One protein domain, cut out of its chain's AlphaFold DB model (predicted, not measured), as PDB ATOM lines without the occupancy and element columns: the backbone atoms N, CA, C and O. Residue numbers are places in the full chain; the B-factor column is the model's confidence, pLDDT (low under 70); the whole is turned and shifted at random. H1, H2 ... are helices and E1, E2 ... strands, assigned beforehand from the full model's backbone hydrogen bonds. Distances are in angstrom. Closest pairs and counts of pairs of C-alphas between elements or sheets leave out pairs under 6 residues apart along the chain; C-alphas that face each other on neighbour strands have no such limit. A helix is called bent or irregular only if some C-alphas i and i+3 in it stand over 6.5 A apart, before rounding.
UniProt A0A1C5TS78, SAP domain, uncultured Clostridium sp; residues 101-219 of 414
ATOM      1  N   LYS A 101     112.994 267.949 125.261       65.94
ATOM      2  CA  LYS A 101     113.274 267.879 126.708       65.94
ATOM      3  C   LYS A 101     114.372 266.869 127.073       65.94
ATOM      4  O   LYS A 101     115.227 267.180 127.896       65.94
ATOM      5  N   GLN A 102     114.395 265.684 126.457       70.44
ATOM      6  CA  GLN A 102     115.321 264.617 126.866       70.44
ATOM      7  C   GLN A 102     116.737 264.815 126.307       70.44
ATOM      8  O   GLN A 102     117.724 264.559 127.003       70.44
ATOM      9  N   ASP A 103     116.849 265.326 125.080       78.62
ATOM     10  CA  ASP A 103     118.138 265.524 124.412       78.62
ATOM     11  C   ASP A 103     118.991 266.591 125.102       78.62
ATOM     12  O   ASP A 103     120.197 266.406 125.282       78.62
ATOM     13  N   TYR A 104     118.370 267.672 125.581       82.81
ATOM     14  CA  TYR A 104     119.093 268.735 126.277       82.81
ATOM     15  C   TYR A 104     119.557 268.308 127.675       82.81
ATOM     16  O   TYR A 104     120.664 268.641 128.089       82.81
ATOM     17  N   ILE A 105     118.761 267.503 128.384       87.62
ATOM     18  CA  ILE A 105     119.169 266.901 129.661       87.62
ATOM     19  C   ILE A 105     120.376 265.974 129.451       87.62
ATOM     20  O   ILE A 105     121.336 266.008 130.223       87.62
ATOM     21  N   ASN A 106     120.357 265.163 128.391       91.56
ATOM     22  CA  ASN A 106     121.474 264.287 128.042       91.56
ATOM     23  C   ASN A 106     122.735 265.085 127.675       91.56
ATOM     24  O   ASN A 106     123.840 264.700 128.064       91.56
ATOM     25  N   LEU A 107     122.574 266.201 126.958       93.94
ATOM     26  CA  LEU A 107     123.660 267.125 126.640       93.94
ATOM     27  C   LEU A 107     124.240 267.766 127.906       93.94
ATOM     28  O   LEU A 107     125.448 267.693 128.110       93.94
ATOM     29  N   TYR A 108     123.393 268.301 128.788       94.00
ATOM     30  CA  TYR A 108     123.795 268.885 130.069       94.00
ATOM     31  C   TYR A 108     124.602 267.898 130.923       94.00
ATOM     32  O   TYR A 108     125.721 268.204 131.332       94.00
ATOM     33  N   ARG A 109     124.094 266.669 131.106       94.62
ATOM     34  CA  ARG A 109     124.800 265.589 131.822       94.62
ATOM     35  C   ARG A 109     126.174 265.312 131.223       94.62
ATOM     36  O   ARG A 109     127.150 265.197 131.955       94.62
ATOM     37  N   LYS A 110     126.254 265.218 129.893       96.44
ATOM     38  CA  LYS A 110     127.507 264.967 129.174       96.44
ATOM     39  C   LYS A 110     128.513 266.098 129.371       96.44
ATOM     40  O   LYS A 110     129.660 265.819 129.699       96.44
ATOM     41  N   VAL A 111     128.088 267.347 129.188       97.12
ATOM     42  CA  VAL A 111     128.938 268.541 129.317       97.12
ATOM     43  C   VAL A 111     129.487 268.660 130.736       97.12
ATOM     44  O   VAL A 111     130.699 268.776 130.917       97.12
ATOM     45  N   VAL A 112     128.624 268.551 131.750       96.06
ATOM     46  CA  VAL A 112     129.051 268.638 133.151       96.06
ATOM     47  C   VAL A 112     129.974 267.482 133.531       96.06
ATOM     48  O   VAL A 112     130.998 267.704 134.176       96.06
ATOM     49  N   PHE A 113     129.666 266.258 133.098       97.50
ATOM     50  CA  PHE A 113     130.528 265.111 133.370       97.50
ATOM     51  C   PHE A 113     131.914 265.297 132.740       97.50
ATOM     52  O   PHE A 113     132.919 265.147 133.424       97.50
ATOM     53  N   LEU A 114     131.990 265.683 131.465       97.88
ATOM     54  CA  LEU A 114     133.265 265.927 130.784       97.88
ATOM     55  C   LEU A 114     134.090 267.021 131.473       97.88
ATOM     56  O   LEU A 114     135.291 266.845 131.658       97.88
ATOM     57  N   ARG A 115     133.452 268.118 131.905       96.56
ATOM     58  CA  ARG A 115     134.119 269.175 132.680       96.56
ATOM     59  C   ARG A 115     134.713 268.627 133.981       96.56
ATOM     60  O   ARG A 115     135.868 268.906 134.284       96.56
ATOM     61  N   ASN A 116     133.930 267.864 134.741       95.06
ATOM     62  CA  ASN A 116     134.307 267.430 136.089       95.06
ATOM     63  C   ASN A 116     135.294 266.250 136.090       95.06
ATOM     64  O   ASN A 116     136.053 266.101 137.045       95.06
ATOM     65  N   TYR A 117     135.289 265.416 135.044       95.25
ATOM     66  CA  TYR A 117     136.103 264.195 134.959       95.25
ATOM     67  C   TYR A 117     137.265 264.277 133.963       95.25
ATOM     68  O   TYR A 117     137.998 263.303 133.810       95.25
ATOM     69  N   ASN A 118     137.504 265.437 133.346       95.50
ATOM     70  CA  ASN A 118     138.751 265.677 132.627       95.50
ATOM     71  C   ASN A 118     139.955 265.554 133.582       95.50
ATOM     72  O   ASN A 118     140.048 266.243 134.601       95.50
ATOM     73  N   GLY A 119     140.888 264.673 133.244       93.81
ATOM     74  CA  GLY A 119     142.039 264.322 134.063       93.81
ATOM     75  C   GLY A 119     141.719 263.367 135.216       93.81
ATOM     76  O   GLY A 119     142.435 263.378 136.217       93.81
ATOM     77  N   SER A 120     140.643 262.579 135.108       93.19
ATOM     78  CA  SER A 120     140.282 261.532 136.073       93.19
ATOM     79  C   SER A 120     140.336 260.138 135.438       93.19
ATOM     80  O   SER A 120     140.002 259.996 134.262       93.19
ATOM     81  N   PRO A 121     140.706 259.090 136.196       92.50
ATOM     82  CA  PRO A 121     140.638 257.715 135.713       92.50
ATOM     83  C   PRO A 121     139.190 257.206 135.681       92.50
ATOM     84  O   PRO A 121     138.295 257.758 136.337       92.50
ATOM     85  N   ILE A 122     138.958 256.101 134.969       92.94
ATOM     86  CA  ILE A 122     137.734 255.312 135.143       92.94
ATOM     87  C   ILE A 122     137.838 254.560 136.465       92.94
ATOM     88  O   ILE A 122     138.837 253.908 136.739       92.94
ATOM     89  N   ARG A 123     136.784 254.638 137.275       92.19
ATOM     90  CA  ARG A 123     136.690 253.940 138.560       92.19
ATOM     91  C   ARG A 123     135.539 252.939 138.567       92.19
ATOM     92  O   ARG A 123     134.715 252.926 137.644       92.19
ATOM     93  N   ASP A 124     135.455 252.156 139.631       93.31
ATOM     94  CA  ASP A 124     134.254 251.394 139.959       93.31
ATOM     95  C   ASP A 124     133.095 252.331 140.314       93.31
ATOM     96  O   ASP A 124     133.297 253.480 140.721       93.31
ATOM     97  N   ASN A 125     131.861 251.863 140.110       93.19
ATOM     98  CA  ASN A 125     130.665 252.700 140.246       93.19
ATOM     99  C   ASN A 125     130.522 253.319 141.652       93.19
ATOM    100  O   ASN A 125     130.046 254.446 141.764       93.19
ATOM    101  N   ASP A 126     130.962 252.624 142.703       94.12
ATOM    102  CA  ASP A 126     130.917 253.061 144.107       94.12
ATOM    103  C   ASP A 126     131.937 254.166 144.440       94.12
ATOM    104  O   ASP A 126     131.785 254.865 145.441       94.12
ATOM    105  N   LYS A 127     132.964 254.354 143.601       94.50
ATOM    106  CA  LYS A 127     133.993 255.399 143.764       94.50
ATOM    107  C   LYS A 127     133.620 256.736 143.126       94.50
ATOM    108  O   LYS A 127     134.397 257.694 143.202       94.50
ATOM    109  N   TYR A 128     132.470 256.814 142.465       95.38
ATOM    110  CA  TYR A 128     131.934 258.071 141.959       95.38
ATOM    111  C   TYR A 128     131.038 258.742 143.015       95.38
ATOM    112  O   TYR A 128     130.332 258.058 143.756       95.38
ATOM    113  N   PRO A 129     131.012 260.085 143.090       94.81
ATOM    114  CA  PRO A 129     130.116 260.812 143.978       94.81
ATOM    115  C   PRO A 129     128.640 260.493 143.717       94.81
ATOM    116  O   PRO A 129     128.184 260.473 142.570       94.81
ATOM    117  N   ARG A 130     127.865 260.342 144.798       93.69
ATOM    118  CA  ARG A 130     126.437 259.988 144.727       93.69
ATOM    119  C   ARG A 130     125.577 261.017 143.987       93.69
ATOM    120  O   ARG A 130     124.538 260.649 143.445       93.69
ATOM    121  N   TYR A 131     126.005 262.279 143.909       92.12
ATOM    122  CA  TYR A 131     125.262 263.325 143.195       92.12
ATOM    123  C   TYR A 131     125.071 262.992 141.701       92.12
ATOM    124  O   TYR A 131     124.060 263.357 141.108       92.12
ATOM    125  N   LEU A 132     125.983 262.225 141.080       93.56
ATOM    126  CA  LEU A 132     125.810 261.772 139.693       93.56
ATOM    127  C   LEU A 132     124.558 260.902 139.518       93.56
ATOM    128  O   LEU A 132     123.894 260.964 138.482       93.56
ATOM    129  N   PHE A 133     124.207 260.121 140.537       92.75
ATOM    130  CA  PHE A 133     122.979 259.343 140.545       92.75
ATOM    131  C   PHE A 133     121.760 260.231 140.814       92.75
ATOM    132  O   PHE A 133     120.808 260.211 140.036       92.75
ATOM    133  N   TYR A 134     121.774 261.024 141.888       88.62
ATOM    134  CA  TYR A 134     120.592 261.783 142.304       88.62
ATOM    135  C   TYR A 134     120.243 262.918 141.338       88.62
ATOM    136  O   TYR A 134     119.089 263.006 140.908       88.62
ATOM    137  N   ASP A 135     121.236 263.696 140.920       85.69
ATOM    138  CA  ASP A 135     121.026 264.937 140.169       85.69
ATOM    139  C   ASP A 135     121.073 264.670 138.662       85.69
ATOM    140  O   ASP A 135     120.239 265.142 137.889       85.69
ATOM    141  N   PHE A 136     122.023 263.836 138.232       89.38
ATOM    142  CA  PHE A 136     122.251 263.545 136.817       89.38
ATOM    143  C   PHE A 136     121.609 262.235 136.351       89.38
ATOM    144  O   PHE A 136     121.637 261.950 135.157       89.38
ATOM    145  N   LYS A 137     121.004 261.439 137.243       92.00
ATOM    146  CA  LYS A 137     120.409 260.125 136.916       92.00
ATOM    147  C   LYS A 137     121.370 259.206 136.148       92.00
ATOM    148  O   LYS A 137     120.946 258.393 135.326       92.00
ATOM    149  N   ILE A 138     122.673 259.341 136.399       94.38
ATOM    150  CA  ILE A 138     123.707 258.468 135.846       94.38
ATOM    151  C   ILE A 138     123.824 257.268 136.785       94.38
ATOM    152  O   ILE A 138     124.479 257.333 137.821       94.38
ATOM    153  N   THR A 139     123.154 256.173 136.428       93.94
ATOM    154  CA  THR A 139     123.087 254.953 137.253       93.94
ATOM    155  C   THR A 139     124.384 254.154 137.258       93.94
ATOM    156  O   THR A 139     124.740 253.558 138.266       93.94
ATOM    157  N   ASN A 140     125.105 254.170 136.138       96.38
ATOM    158  CA  ASN A 140     126.357 253.445 135.950       96.38
ATOM    159  C   ASN A 140     127.451 254.416 135.481       96.38
ATOM    160  O   ASN A 140     127.731 254.482 134.278       96.38
ATOM    161  N   PRO A 141     128.049 255.212 136.385       96.94
ATOM    162  CA  PRO A 141     129.019 256.239 136.013       96.94
ATOM    163  C   PRO A 141     130.286 255.671 135.365       96.94
ATOM    164  O   PRO A 141     130.812 256.299 134.451       96.94
ATOM    165  N   SER A 142     130.728 254.462 135.732       96.69
ATOM    166  CA  SER A 142     131.856 253.796 135.064       96.69
ATOM    167  C   SER A 142     131.548 253.488 133.594       96.69
ATOM    168  O   SER A 142     132.330 253.815 132.701       96.69
ATOM    169  N   ILE A 143     130.358 252.936 133.322       97.00
ATOM    170  CA  ILE A 143     129.884 252.662 131.955       97.00
ATOM    171  C   ILE A 143     129.712 253.972 131.180       97.00
ATOM    172  O   ILE A 143     130.094 254.055 130.014       97.00
ATOM    173  N   PHE A 144     129.173 255.010 131.821       97.56
ATOM    174  CA  PHE A 144     129.025 256.326 131.209       97.56
ATOM    175  C   PHE A 144     130.382 256.937 130.835       97.56
ATOM    176  O   PHE A 144     130.540 257.411 129.714       97.56
ATOM    177  N   HIS A 145     131.382 256.848 131.716       97.19
ATOM    178  CA  HIS A 145     132.738 257.328 131.457       97.19
ATOM    179  C   HIS A 145     133.378 256.582 130.271       97.19
ATOM    180  O   HIS A 145     133.836 257.217 129.322       97.19
ATOM    181  N   LYS A 146     133.293 255.242 130.254       96.69
ATOM    182  CA  LYS A 146     133.736 254.399 129.124       96.69
ATOM    183  C   LYS A 146     133.037 254.777 127.817       96.69
ATOM    184  O   LYS A 146     133.679 254.869 126.776       96.69
ATOM    185  N   LYS A 147     131.731 255.055 127.863       97.56
ATOM    186  CA  LYS A 147     130.957 255.498 126.694       97.56
ATOM    187  C   LYS A 147     131.460 256.828 126.127       97.56
ATOM    188  O   LYS A 147     131.399 257.031 124.921       97.56
ATOM    189  N   LEU A 148     131.950 257.748 126.957       98.06
ATOM    190  CA  LEU A 148     132.516 259.012 126.470       98.06
ATOM    191  C   LEU A 148     133.867 258.813 125.770       98.06
ATOM    192  O   LEU A 148     134.146 259.532 124.811       98.06
ATOM    193  N   VAL A 149     134.641 257.805 126.187       97.44
ATOM    194  CA  VAL A 149     135.859 257.369 125.485       97.44
ATOM    195  C   VAL A 149     135.510 256.772 124.125       97.44
ATOM    196  O   VAL A 149     136.012 257.231 123.107       97.44
ATOM    197  N   THR A 150     134.573 255.819 124.068       97.62
ATOM    198  CA  THR A 150     134.176 255.198 122.788       97.62
ATOM    199  C   THR A 150     133.535 256.190 121.818       97.62
ATOM    200  O   THR A 150     133.638 256.034 120.605       97.62
ATOM    201  N   GLN A 151     132.903 257.247 122.332       97.56
ATOM    202  CA  GLN A 151     132.379 258.350 121.524       97.56
ATOM    203  C   GLN A 151     133.448 259.371 121.097       97.56
ATOM    204  O   GLN A 151     133.118 260.320 120.374       97.56
ATOM    205  N   GLY A 152     134.701 259.206 121.526       97.94
ATOM    206  CA  GLY A 152     135.837 260.053 121.172       97.94
ATOM    207  C   GLY A 152     135.825 261.430 121.835       97.94
ATOM    208  O   GLY A 152     136.376 262.367 121.269       97.94
ATOM    209  N   PHE A 153     135.154 261.598 122.979       98.31
ATOM    210  CA  PHE A 153     135.215 262.842 123.768       98.31
ATOM    211  C   PHE A 153     136.366 262.840 124.780       98.31
ATOM    212  O   PHE A 153     136.812 263.908 125.199       98.31
ATOM    213  N   LEU A 154     136.813 261.648 125.172       98.19
ATOM    214  CA  LEU A 154     137.926 261.413 126.081       98.19
ATOM    215  C   LEU A 154     138.883 260.395 125.467       98.19
ATOM    216  O   LEU A 154     138.449 259.505 124.738       98.19
ATOM    217  N   GLU A 155     140.154 260.502 125.816       95.81
ATOM    218  CA  GLU A 155     141.203 259.560 125.433       95.81
ATOM    219  C   GLU A 155     142.191 259.359 126.590       95.81
ATOM    220  O   GLU A 155     142.205 260.174 127.521       95.81
ATOM    221  N   PRO A 156     142.983 258.270 126.590       93.62
ATOM    222  CA  PRO A 156     144.076 258.113 127.542       93.62
ATOM    223  C   PRO A 156     145.003 259.332 127.520       93.62
ATOM    224  O   PRO A 156     145.452 259.756 126.457       93.62
ATOM    225  N   GLY A 157     145.270 259.901 128.695       92.38
ATOM    226  CA  GLY A 157     146.241 260.978 128.844       92.38
ATOM    227  C   GLY A 157     147.659 260.498 128.559       92.38
ATOM    228  O   GLY A 157     147.969 259.311 128.676       92.38
ATOM    229  N   SER A 158     148.543 261.436 128.228       92.00
ATOM    230  CA  SER A 158     149.966 261.132 128.128       92.00
ATOM    231  C   SER A 158     150.543 260.729 129.494       92.00
ATOM    232  O   SER A 158     149.939 260.939 130.555       92.00
ATOM    233  N   ILE A 159     151.760 260.182 129.487       90.88
ATOM    234  CA  ILE A 159     152.527 259.939 130.720       90.88
ATOM    235  C   ILE A 159     152.652 261.230 131.523       90.88
ATOM    236  O   ILE A 159     152.454 261.228 132.733       90.88
ATOM    237  N   ASP A 160     152.938 262.340 130.843       91.31
ATOM    238  CA  ASP A 160     153.109 263.645 131.472       91.31
ATOM    239  C   ASP A 160     151.818 264.109 132.163       91.31
ATOM    240  O   ASP A 160     151.850 264.536 133.320       91.31
ATOM    241  N   ASP A 161     150.669 263.928 131.505       91.81
ATOM    242  CA  ASP A 161     149.355 264.232 132.080       91.81
ATOM    243  C   ASP A 161     149.091 263.398 133.341       91.81
ATOM    244  O   ASP A 161     148.659 263.925 134.372       91.81
ATOM    245  N   THR A 162     149.396 262.099 133.281       92.44
ATOM    246  CA  THR A 162     149.210 261.169 134.400       92.44
ATOM    247  C   THR A 162     150.123 261.528 135.574       92.44
ATOM    248  O   THR A 162     149.637 261.711 136.693       92.44
ATOM    249  N   LEU A 163     151.422 261.736 135.332       93.12
ATOM    250  CA  LEU A 163     152.398 262.135 136.354       93.12
ATOM    251  C   LEU A 163     151.994 263.447 137.049       93.12
ATOM    252  O   LEU A 163     152.065 263.555 138.276       93.12
ATOM    253  N   LYS A 164     151.481 264.427 136.293       92.94
ATOM    254  CA  LYS A 164     150.955 265.689 136.841       92.94
ATOM    255  C   LYS A 164     149.741 265.501 137.746       92.94
ATOM    256  O   LYS A 164     149.518 266.334 138.630       92.94
ATOM    257  N   LYS A 165     148.957 264.433 137.584       90.81
ATOM    258  CA  LYS A 165     147.781 264.140 138.421       90.81
ATOM    259  C   LYS A 165     148.053 263.205 139.594       90.81
ATOM    260  O   LYS A 165     147.286 263.251 140.554       90.81
ATOM    261  N   LEU A 166     149.143 262.440 139.578       90.31
ATOM    262  CA  LEU A 166     149.544 261.607 140.716       90.31
ATOM    263  C   LEU A 166     149.709 262.424 142.000       90.31
ATOM    264  O   LEU A 166     150.078 263.604 141.963       90.31
ATOM    265  N   ARG A 167     149.450 261.814 143.161       90.94
ATOM    266  CA  ARG A 167     149.733 262.485 144.435       90.94
ATOM    267  C   ARG A 167     151.242 262.586 144.603       90.94
ATOM    268  O   ARG A 167     151.996 261.751 144.113       90.94
ATOM    269  N   ILE A 168     151.684 263.594 145.348       93.62
ATOM    270  CA  ILE A 168     153.116 263.779 145.606       93.62
ATOM    271  C   ILE A 168     153.738 262.554 146.296       93.62
ATOM    272  O   ILE A 168     154.891 262.236 146.040       93.62
ATOM    273  N   VAL A 169     152.961 261.843 147.121       93.56
ATOM    274  CA  VAL A 169     153.380 260.602 147.786       93.56
ATOM    275  C   VAL A 169     153.640 259.497 146.762       93.56
ATOM    276  O   VAL A 169     154.721 258.922 146.776       93.56
ATOM    277  N   ASP A 170     152.724 259.294 145.806       92.62
ATOM    278  CA  ASP A 170     152.870 258.268 144.763       92.62
ATOM    279  C   ASP A 170     154.129 258.519 143.904       92.62
ATOM    280  O   ASP A 170     154.851 257.589 143.557       92.62
ATOM    281  N   LEU A 171     154.435 259.786 143.587       95.25
ATOM    282  CA  LEU A 171     155.656 260.152 142.855       95.25
ATOM    283  C   LEU A 171     156.928 259.838 143.656       95.25
ATOM    284  O   LEU A 171     157.912 259.350 143.099       95.25
ATOM    285  N   LYS A 172     156.917 260.120 144.965       96.00
ATOM    286  CA  LYS A 172     158.054 259.843 145.855       96.00
ATOM    287  C   LYS A 172     158.277 258.346 146.049       96.00
ATOM    288  O   LYS A 172     159.428 257.932 146.096       96.00
ATOM    289  N   GLU A 173     157.212 257.552 146.128       94.81
ATOM    290  CA  GLU A 173     157.299 256.089 146.201       94.81
ATOM    291  C   GLU A 173     158.001 255.508 144.969       94.81
ATOM    292  O   GLU A 173     158.910 254.689 145.114       94.81
ATOM    293  N   ILE A 174     157.648 255.988 143.769       94.00
ATOM    294  CA  ILE A 174     158.320 255.571 142.531       94.00
ATOM    295  C   ILE A 174     159.790 256.007 142.551       94.00
ATOM    296  O   ILE A 174     160.670 255.197 142.310       94.00
ATOM    297  N   LEU A 175     160.105 257.262 142.885       96.00
ATOM    298  CA  LEU A 175     161.507 257.707 142.957       96.00
ATOM    299  C   LEU A 175     162.333 256.883 143.957       96.00
ATOM    300  O   LEU A 175     163.468 256.506 143.665       96.00
ATOM    301  N   HIS A 176     161.756 256.565 145.116       96.00
ATOM    302  CA  HIS A 176     162.413 255.771 146.147       96.00
ATOM    303  C   HIS A 176     162.719 254.340 145.680       96.00
ATOM    304  O   HIS A 176     163.801 253.832 145.977       96.00
ATOM    305  N   SER A 177     161.829 253.696 144.913       94.25
ATOM    306  CA  SER A 177     162.084 252.345 144.384       94.25
ATOM    307  C   SER A 177     163.266 252.298 143.405       94.25
ATOM    308  O   SER A 177     163.934 251.270 143.303       94.25
ATOM    309  N   TYR A 178     163.597 253.432 142.780       94.56
ATOM    310  CA  TYR A 178     164.781 253.620 141.931       94.56
ATOM    311  C   TYR A 178     165.979 254.230 142.672       94.56
ATOM    312  O   TYR A 178     166.978 254.575 142.044       94.56
ATOM    313  N   LYS A 179     165.907 254.362 144.005       95.62
ATOM    314  CA  LYS A 179     166.941 254.998 144.844       95.62
ATOM    315  C   LYS A 179     167.277 256.432 144.407       95.62
ATOM    316  O   LYS A 179     168.401 256.898 144.585       95.62
ATOM    317  N   LEU A 180     166.301 257.142 143.841       96.50
ATOM    318  CA  LEU A 180     166.447 258.524 143.399       96.50
ATOM    319  C   LEU A 180     166.056 259.505 144.518       96.50
ATOM    320  O   LEU A 180     165.185 259.199 145.337       96.50
ATOM    321  N   PRO A 181     166.640 260.719 144.545       95.88
ATOM    322  CA  PRO A 181     166.247 261.747 145.503       95.88
ATOM    323  C   PRO A 181     164.746 262.078 145.447       95.88
ATOM    324  O   PRO A 181     164.187 262.313 144.374       95.88
ATOM    325  N   VAL A 182     164.106 262.171 146.618       96.50
ATOM    326  CA  VAL A 182     162.661 262.460 146.784       96.50
ATOM    327  C   VAL A 182     162.366 263.894 147.255       96.50
ATOM    328  O   VAL A 182     161.228 264.226 147.600       96.50
ATOM    329  N   SER A 183     163.387 264.749 147.306       94.06
ATOM    330  CA  SER A 183     163.270 266.166 147.659       94.06
ATOM    331  C   SER A 183     162.884 267.028 146.448       94.06
ATOM    332  O   SER A 183     163.148 266.669 145.292       94.06
ATOM    333  N   GLY A 184     162.273 268.182 146.729       93.38
ATOM    334  CA  GLY A 184     161.831 269.158 145.731       93.38
ATOM    335  C   GLY A 184     160.311 269.278 145.609       93.38
ATOM    336  O   GLY A 184     159.551 268.574 146.281       93.38
ATOM    337  N   ASN A 185     159.880 270.206 144.755       94.94
ATOM    338  CA  ASN A 185     158.472 270.381 144.412       94.94
ATOM    339  C   ASN A 185     158.018 269.313 143.394       94.94
ATOM    340  O   ASN A 185     158.817 268.510 142.914       94.94
ATOM    341  N   LYS A 186     156.722 269.290 143.060       95.19
ATOM    342  CA  LYS A 186     156.144 268.260 142.184       95.19
ATOM    343  C   LYS A 186     156.807 268.203 140.801       95.19
ATOM    344  O   LYS A 186     157.089 267.109 140.322       95.19
ATOM    345  N   ASP A 187     157.105 269.352 140.206       95.56
ATOM    346  CA  ASP A 187     157.712 269.430 138.874       95.56
ATOM    347  C   ASP A 187     159.155 268.909 138.880       95.56
ATOM    348  O   ASP A 187     159.566 268.212 137.948       95.56
ATOM    349  N   ASN A 188     159.904 269.150 139.966       96.56
ATOM    350  CA  ASN A 188     161.227 268.553 140.154       96.56
ATOM    351  C   ASN A 188     161.154 267.018 140.203       96.56
ATOM    352  O   ASN A 188     161.985 266.349 139.591       96.56
ATOM    353  N   LEU A 189     160.172 266.455 140.920       97.31
ATOM    354  CA  LEU A 189     160.005 265.000 141.034       97.31
ATOM    355  C   LEU A 189     159.630 264.369 139.686       97.31
ATOM    356  O   LEU A 189     160.188 263.338 139.317       97.31
ATOM    357  N   ILE A 190     158.716 265.002 138.944       96.56
ATOM    358  CA  ILE A 190     158.283 264.539 137.618       96.56
ATOM    359  C   ILE A 190     159.450 264.565 136.630       96.56
ATOM    360  O   ILE A 190     159.672 263.577 135.933       96.56
ATOM    361  N   SER A 191     160.219 265.657 136.594       96.44
ATOM    362  CA  SER A 191     161.383 265.772 135.703       96.44
ATOM    363  C   SER A 191     162.408 264.679 136.010       96.44
ATOM    364  O   SER A 191     162.801 263.934 135.122       96.44
ATOM    365  N   ARG A 192     162.722 264.463 137.296       96.88
ATOM    366  CA  ARG A 192     163.655 263.413 137.726       96.88
ATOM    367  C   ARG A 192     163.208 262.011 137.313       96.88
ATOM    368  O   ARG A 192     164.050 261.218 136.905       96.88
ATOM    369  N   LEU A 193     161.912 261.708 137.412       96.25
ATOM    370  CA  LEU A 193     161.367 260.441 136.920       96.25
ATOM    371  C   LEU A 193     161.587 260.293 135.413       96.25
ATOM    372  O   LEU A 193     162.086 259.261 134.985       96.25
ATOM    373  N   LYS A 194     161.268 261.325 134.626       95.31
ATOM    374  CA  LYS A 194     161.411 261.302 133.162       95.31
ATOM    375  C   LYS A 194     162.870 261.189 132.708       95.31
ATOM    376  O   LYS A 194     163.132 260.522 131.716       95.31
ATOM    377  N   ASP A 195     163.796 261.794 133.446       96.19
ATOM    378  CA  ASP A 195     165.221 261.803 133.098       96.19
ATOM    379  C   ASP A 195     165.937 260.494 133.468       96.19
ATOM    380  O   ASP A 195     166.957 260.159 132.870       96.19
ATOM    381  N   ASN A 196     165.438 259.759 134.471       96.38
ATOM    382  CA  ASN A 196     166.149 258.611 135.054       96.38
ATOM    383  C   ASN A 196     165.416 257.269 134.909       96.38
ATOM    384  O   ASN A 196     166.032 256.224 135.118       96.38
ATOM    385  N   VAL A 197     164.121 257.263 134.586       94.00
ATOM    386  CA  VAL A 197     163.327 256.035 134.441       94.00
ATOM    387  C   VAL A 197     162.899 255.881 132.978       94.00
ATOM    388  O   VAL A 197     162.284 256.800 132.436       94.00
ATOM    389  N   PRO A 198     163.177 254.733 132.325       93.50
ATOM    390  CA  PRO A 198     162.765 254.502 130.943       93.50
ATOM    391  C   PRO A 198     161.255 254.670 130.747       93.50
ATOM    392  O   PRO A 198     160.458 254.235 131.581       93.50
ATOM    393  N   GLU A 199     160.860 255.249 129.611       91.06
ATOM    394  CA  GLU A 199     159.463 255.600 129.330       91.06
ATOM    395  C   GLU A 199     158.516 254.393 129.420       91.06
ATOM    396  O   GLU A 199     157.471 254.475 130.063       91.06
ATOM    397  N   GLU A 200     158.891 253.249 128.845       91.69
ATOM    398  CA  GLU A 200     158.081 252.021 128.893       91.69
ATOM    399  C   GLU A 200     157.900 251.496 130.321       91.69
ATOM    400  O   GLU A 200     156.831 251.010 130.696       91.69
ATOM    401  N   THR A 201     158.922 251.654 131.162       91.75
ATOM    402  CA  THR A 201     158.834 251.288 132.574       91.75
ATOM    403  C   THR A 201     157.924 252.248 133.333       91.75
ATOM    404  O   THR A 201     157.091 251.803 134.119       91.75
ATOM    405  N   LEU A 202     158.011 253.555 133.058       91.00
ATOM    406  CA  LEU A 202     157.080 254.541 133.608       91.00
ATOM    407  C   LEU A 202     155.636 254.238 133.204       91.00
ATOM    408  O   LEU A 202     154.775 254.234 134.080       91.00
ATOM    409  N   LYS A 203     155.376 253.934 131.921       89.75
ATOM    410  CA  LYS A 203     154.045 253.532 131.429       89.75
ATOM    411  C   LYS A 203     153.500 252.360 132.232       89.75
ATOM    412  O   LYS A 203     152.367 252.425 132.694       89.75
ATOM    413  N   PHE A 204     154.311 251.323 132.438       89.94
ATOM    414  CA  PHE A 204     153.909 250.153 133.214       89.94
ATOM    415  C   PHE A 204     153.577 250.504 134.674       89.94
ATOM    416  O   PHE A 204     152.529 250.103 135.175       89.94
ATOM    417  N   LEU A 205     154.425 251.299 135.336       88.50
ATOM    418  CA  LEU A 205     154.274 251.674 136.750       88.50
ATOM    419  C   LEU A 205     153.051 252.548 137.046       88.50
ATOM    420  O   LEU A 205     152.596 252.587 138.188       88.50
ATOM    421  N   ILE A 206     152.561 253.289 136.051       88.38
ATOM    422  CA  ILE A 206     151.428 254.210 136.209       88.38
ATOM    423  C   ILE A 206     150.184 253.761 135.440       88.38
ATOM    424  O   ILE A 206     149.200 254.497 135.411       88.38
ATOM    425  N   ASN A 207     150.212 252.582 134.812       84.62
ATOM    426  CA  ASN A 207     149.159 252.124 133.908       84.62
ATOM    427  C   ASN A 207     147.781 252.081 134.591       84.62
ATOM    428  O   ASN A 207     146.795 252.578 134.047       84.62
ATOM    429  N   ASP A 208     147.723 251.561 135.817       81.19
ATOM    430  CA  ASP A 208     146.528 251.502 136.669       81.19
ATOM    431  C   ASP A 208     146.054 252.885 137.154       81.19
ATOM    432  O   ASP A 208     144.903 253.052 137.564       81.19
ATOM    433  N   LYS A 209     146.925 253.894 137.067       82.69
ATOM    434  CA  LYS A 209     146.673 255.290 137.446       82.69
ATOM    435  C   LYS A 209     146.411 256.192 136.238       82.69
ATOM    436  O   LYS A 209     146.224 257.397 136.423       82.69
ATOM    437  N   SER A 210     146.376 255.627 135.028       85.38
ATOM    438  CA  SER A 210     146.164 256.366 133.784       85.38
ATOM    439  C   SER A 210     144.880 257.179 133.845       85.38
ATOM    440  O   SER A 210     143.786 256.666 134.103       85.38
ATOM    441  N   ILE A 211     145.016 258.474 133.596       93.69
ATOM    442  CA  ILE A 211     143.882 259.391 133.562       93.69
ATOM    443  C   ILE A 211     143.319 259.493 132.147       93.69
ATOM    444  O   ILE A 211     144.005 259.216 131.166       93.69
ATOM    445  N   LEU A 212     142.074 259.950 132.043       95.56
ATOM    446  CA  LEU A 212     141.479 260.328 130.770       95.56
ATOM    447  C   LEU A 212     141.510 261.842 130.601       95.56
ATOM    448  O   LEU A 212     141.199 262.573 131.541       95.56
ATOM    449  N   VAL A 213     141.841 262.310 129.403       96.75
ATOM    450  CA  VAL A 213     141.866 263.732 129.041       96.75
ATOM    451  C   VAL A 213     140.899 264.015 127.896       96.75
ATOM    452  O   VAL A 213     140.504 263.115 127.156       96.75
ATOM    453  N   LEU A 214     140.471 265.270 127.769       97.94
ATOM    454  CA  LEU A 214     139.610 265.702 126.668       97.94
ATOM    455  C   LEU A 214     140.341 265.635 125.326       97.94
ATOM    456  O   LEU A 214     141.374 266.282 125.150       97.94
ATOM    457  N   THR A 215     139.707 264.984 124.354       98.19
ATOM    458  CA  THR A 215     140.075 265.101 122.938       98.19
ATOM    459  C   THR A 215     139.721 266.494 122.409       98.19
ATOM    460  O   THR A 215     138.935 267.227 123.023       98.19
ATOM    461  N   GLU A 216     140.178 266.851 121.206       98.19
ATOM    462  CA  GLU A 216     139.734 268.085 120.533       98.19
ATOM    463  C   GLU A 216     138.208 268.147 120.351       98.19
ATOM    464  O   GLU A 216     137.588 269.197 120.532       98.19
ATOM    465  N   LYS A 217     137.566 267.000 120.098       98.19
ATOM    466  CA  LYS A 217     136.102 266.890 120.044       98.19
ATOM    467  C   LYS A 217     135.459 267.195 121.402       98.19
ATOM    468  O   LYS A 217     134.446 267.894 121.452       98.19
ATOM    469  N   GLY A 218     136.035 266.689 122.493       98.12
ATOM    470  CA  GLY A 218     135.610 266.992 123.861       98.12
ATOM    471  C   GLY A 218     135.749 268.476 124.198       98.12
ATOM    472  O   GLY A 218     134.781 269.098 124.638       98.12
ATOM    473  N   LYS A 219     136.918 269.065 123.922       98.44
ATOM    474  CA  LYS A 219     137.192 270.497 124.138       98.44
ATOM    475  C   LYS A 219     136.225 271.381 123.350       98.44
ATOM    476  O   LYS A 219     135.653 272.315 123.914       98.44
TER     477      LYS A 219
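This is residues 101 to 219 of the 414 residues of the protein "SAP domain" of uncultured Clostridium sp (UniProt A0A1C5TS78). Two lobes set end to end make a rod. One lobe holds H1, H3 and H8 round the small sheet of E1 and E2, with H2 farther out beside H3 and away from the sheet; the other is a group of four helices, H4 to H7, and the backbone passes between the lobes at residues 157 to 158 and 210 to 211. The printed part has 119 residues, in the order H1, H2, H3, E1, H4, H5, H6, H7, E2, H8, and its class is mostly helix. The sheet is antiparallel, order E1 - E2. The whole is loose, with a radius of gyration of the C-alphas of 17.0 A and spans of 57 by 28 by 22 A.

H1, residues 101 to 117, and H2, residues 131 to 134, are apart. H3, residues 141 to 150, is near H1, with 10 pairs of C-alphas within 10 A. H2 and H3 are close but not clearly touching; their closest C-alphas, of Leu 132 and Pro 141, are 7.4 A apart. E1, residues 154 to 156, and E2, residues 212 to 214, are antiparallel neighbours at 135 degrees, with N 155 and O 213 within hydrogen-bond range at 3.0 A and N 213 and O 155 at 2.9 A. The closest C-alphas of H3 and E1, of Val 149 and Glu 155, are 5.8 A apart. H4, residues 159 to 165, touches H6, residues 186 to 196, at a shallow tilt of 26 degrees, opposite ways, closest at the C-alphas of Leu 163 and Ile 190, 6.5 A. H5, residues 168 to 177, touches H6 at a shallow tilt of 26 degrees, the same way, closest at the C-alphas of Ile 168 and Lys 186, 6.4 A. H4 touches H7, residues 199 to 209, at a steep tilt of 41 degrees, the same way, closest at the C-alphas of Ile 159 and Lys 203, 6.6 A. With 2 of these 3 pairs at a shallow tilt, the helix packing is only just mostly aligned. H6 and H7 meet only through their link. H8, residues 216 to 219, is close to H1 but not clearly touching; the closest C-alphas, of Leu 114 and Gly 218, are 7.4 A apart. In H3, H4, H5 and H6 every O i to N i+4 pair is within hydrogen-bond range; H1 has 12 of 13 and H7 5 of 7, while H2 and H8 are too short for such a pair.

H1 begins at C-alpha 101 (113.274, 267.879, 126.708) and is 24.6 A long. H3 is 14.2 A, H5 14.6 A, H6 15.6 A and H7 15.2 A long. H7 is irregular, with C-alphas 205 and 208 7.7 A apart. H8 ends at C-alpha 219 (137.192, 270.497, 124.138).

The two C-alphas farthest apart, of Lys 101 and Lys 179, are 58.1 A from each other. The printed part has no cut, and the link from H1 to H2, 13 residues, is long. The mean pLDDT of the printed part is 93.4, and residue 101 alone is under 70.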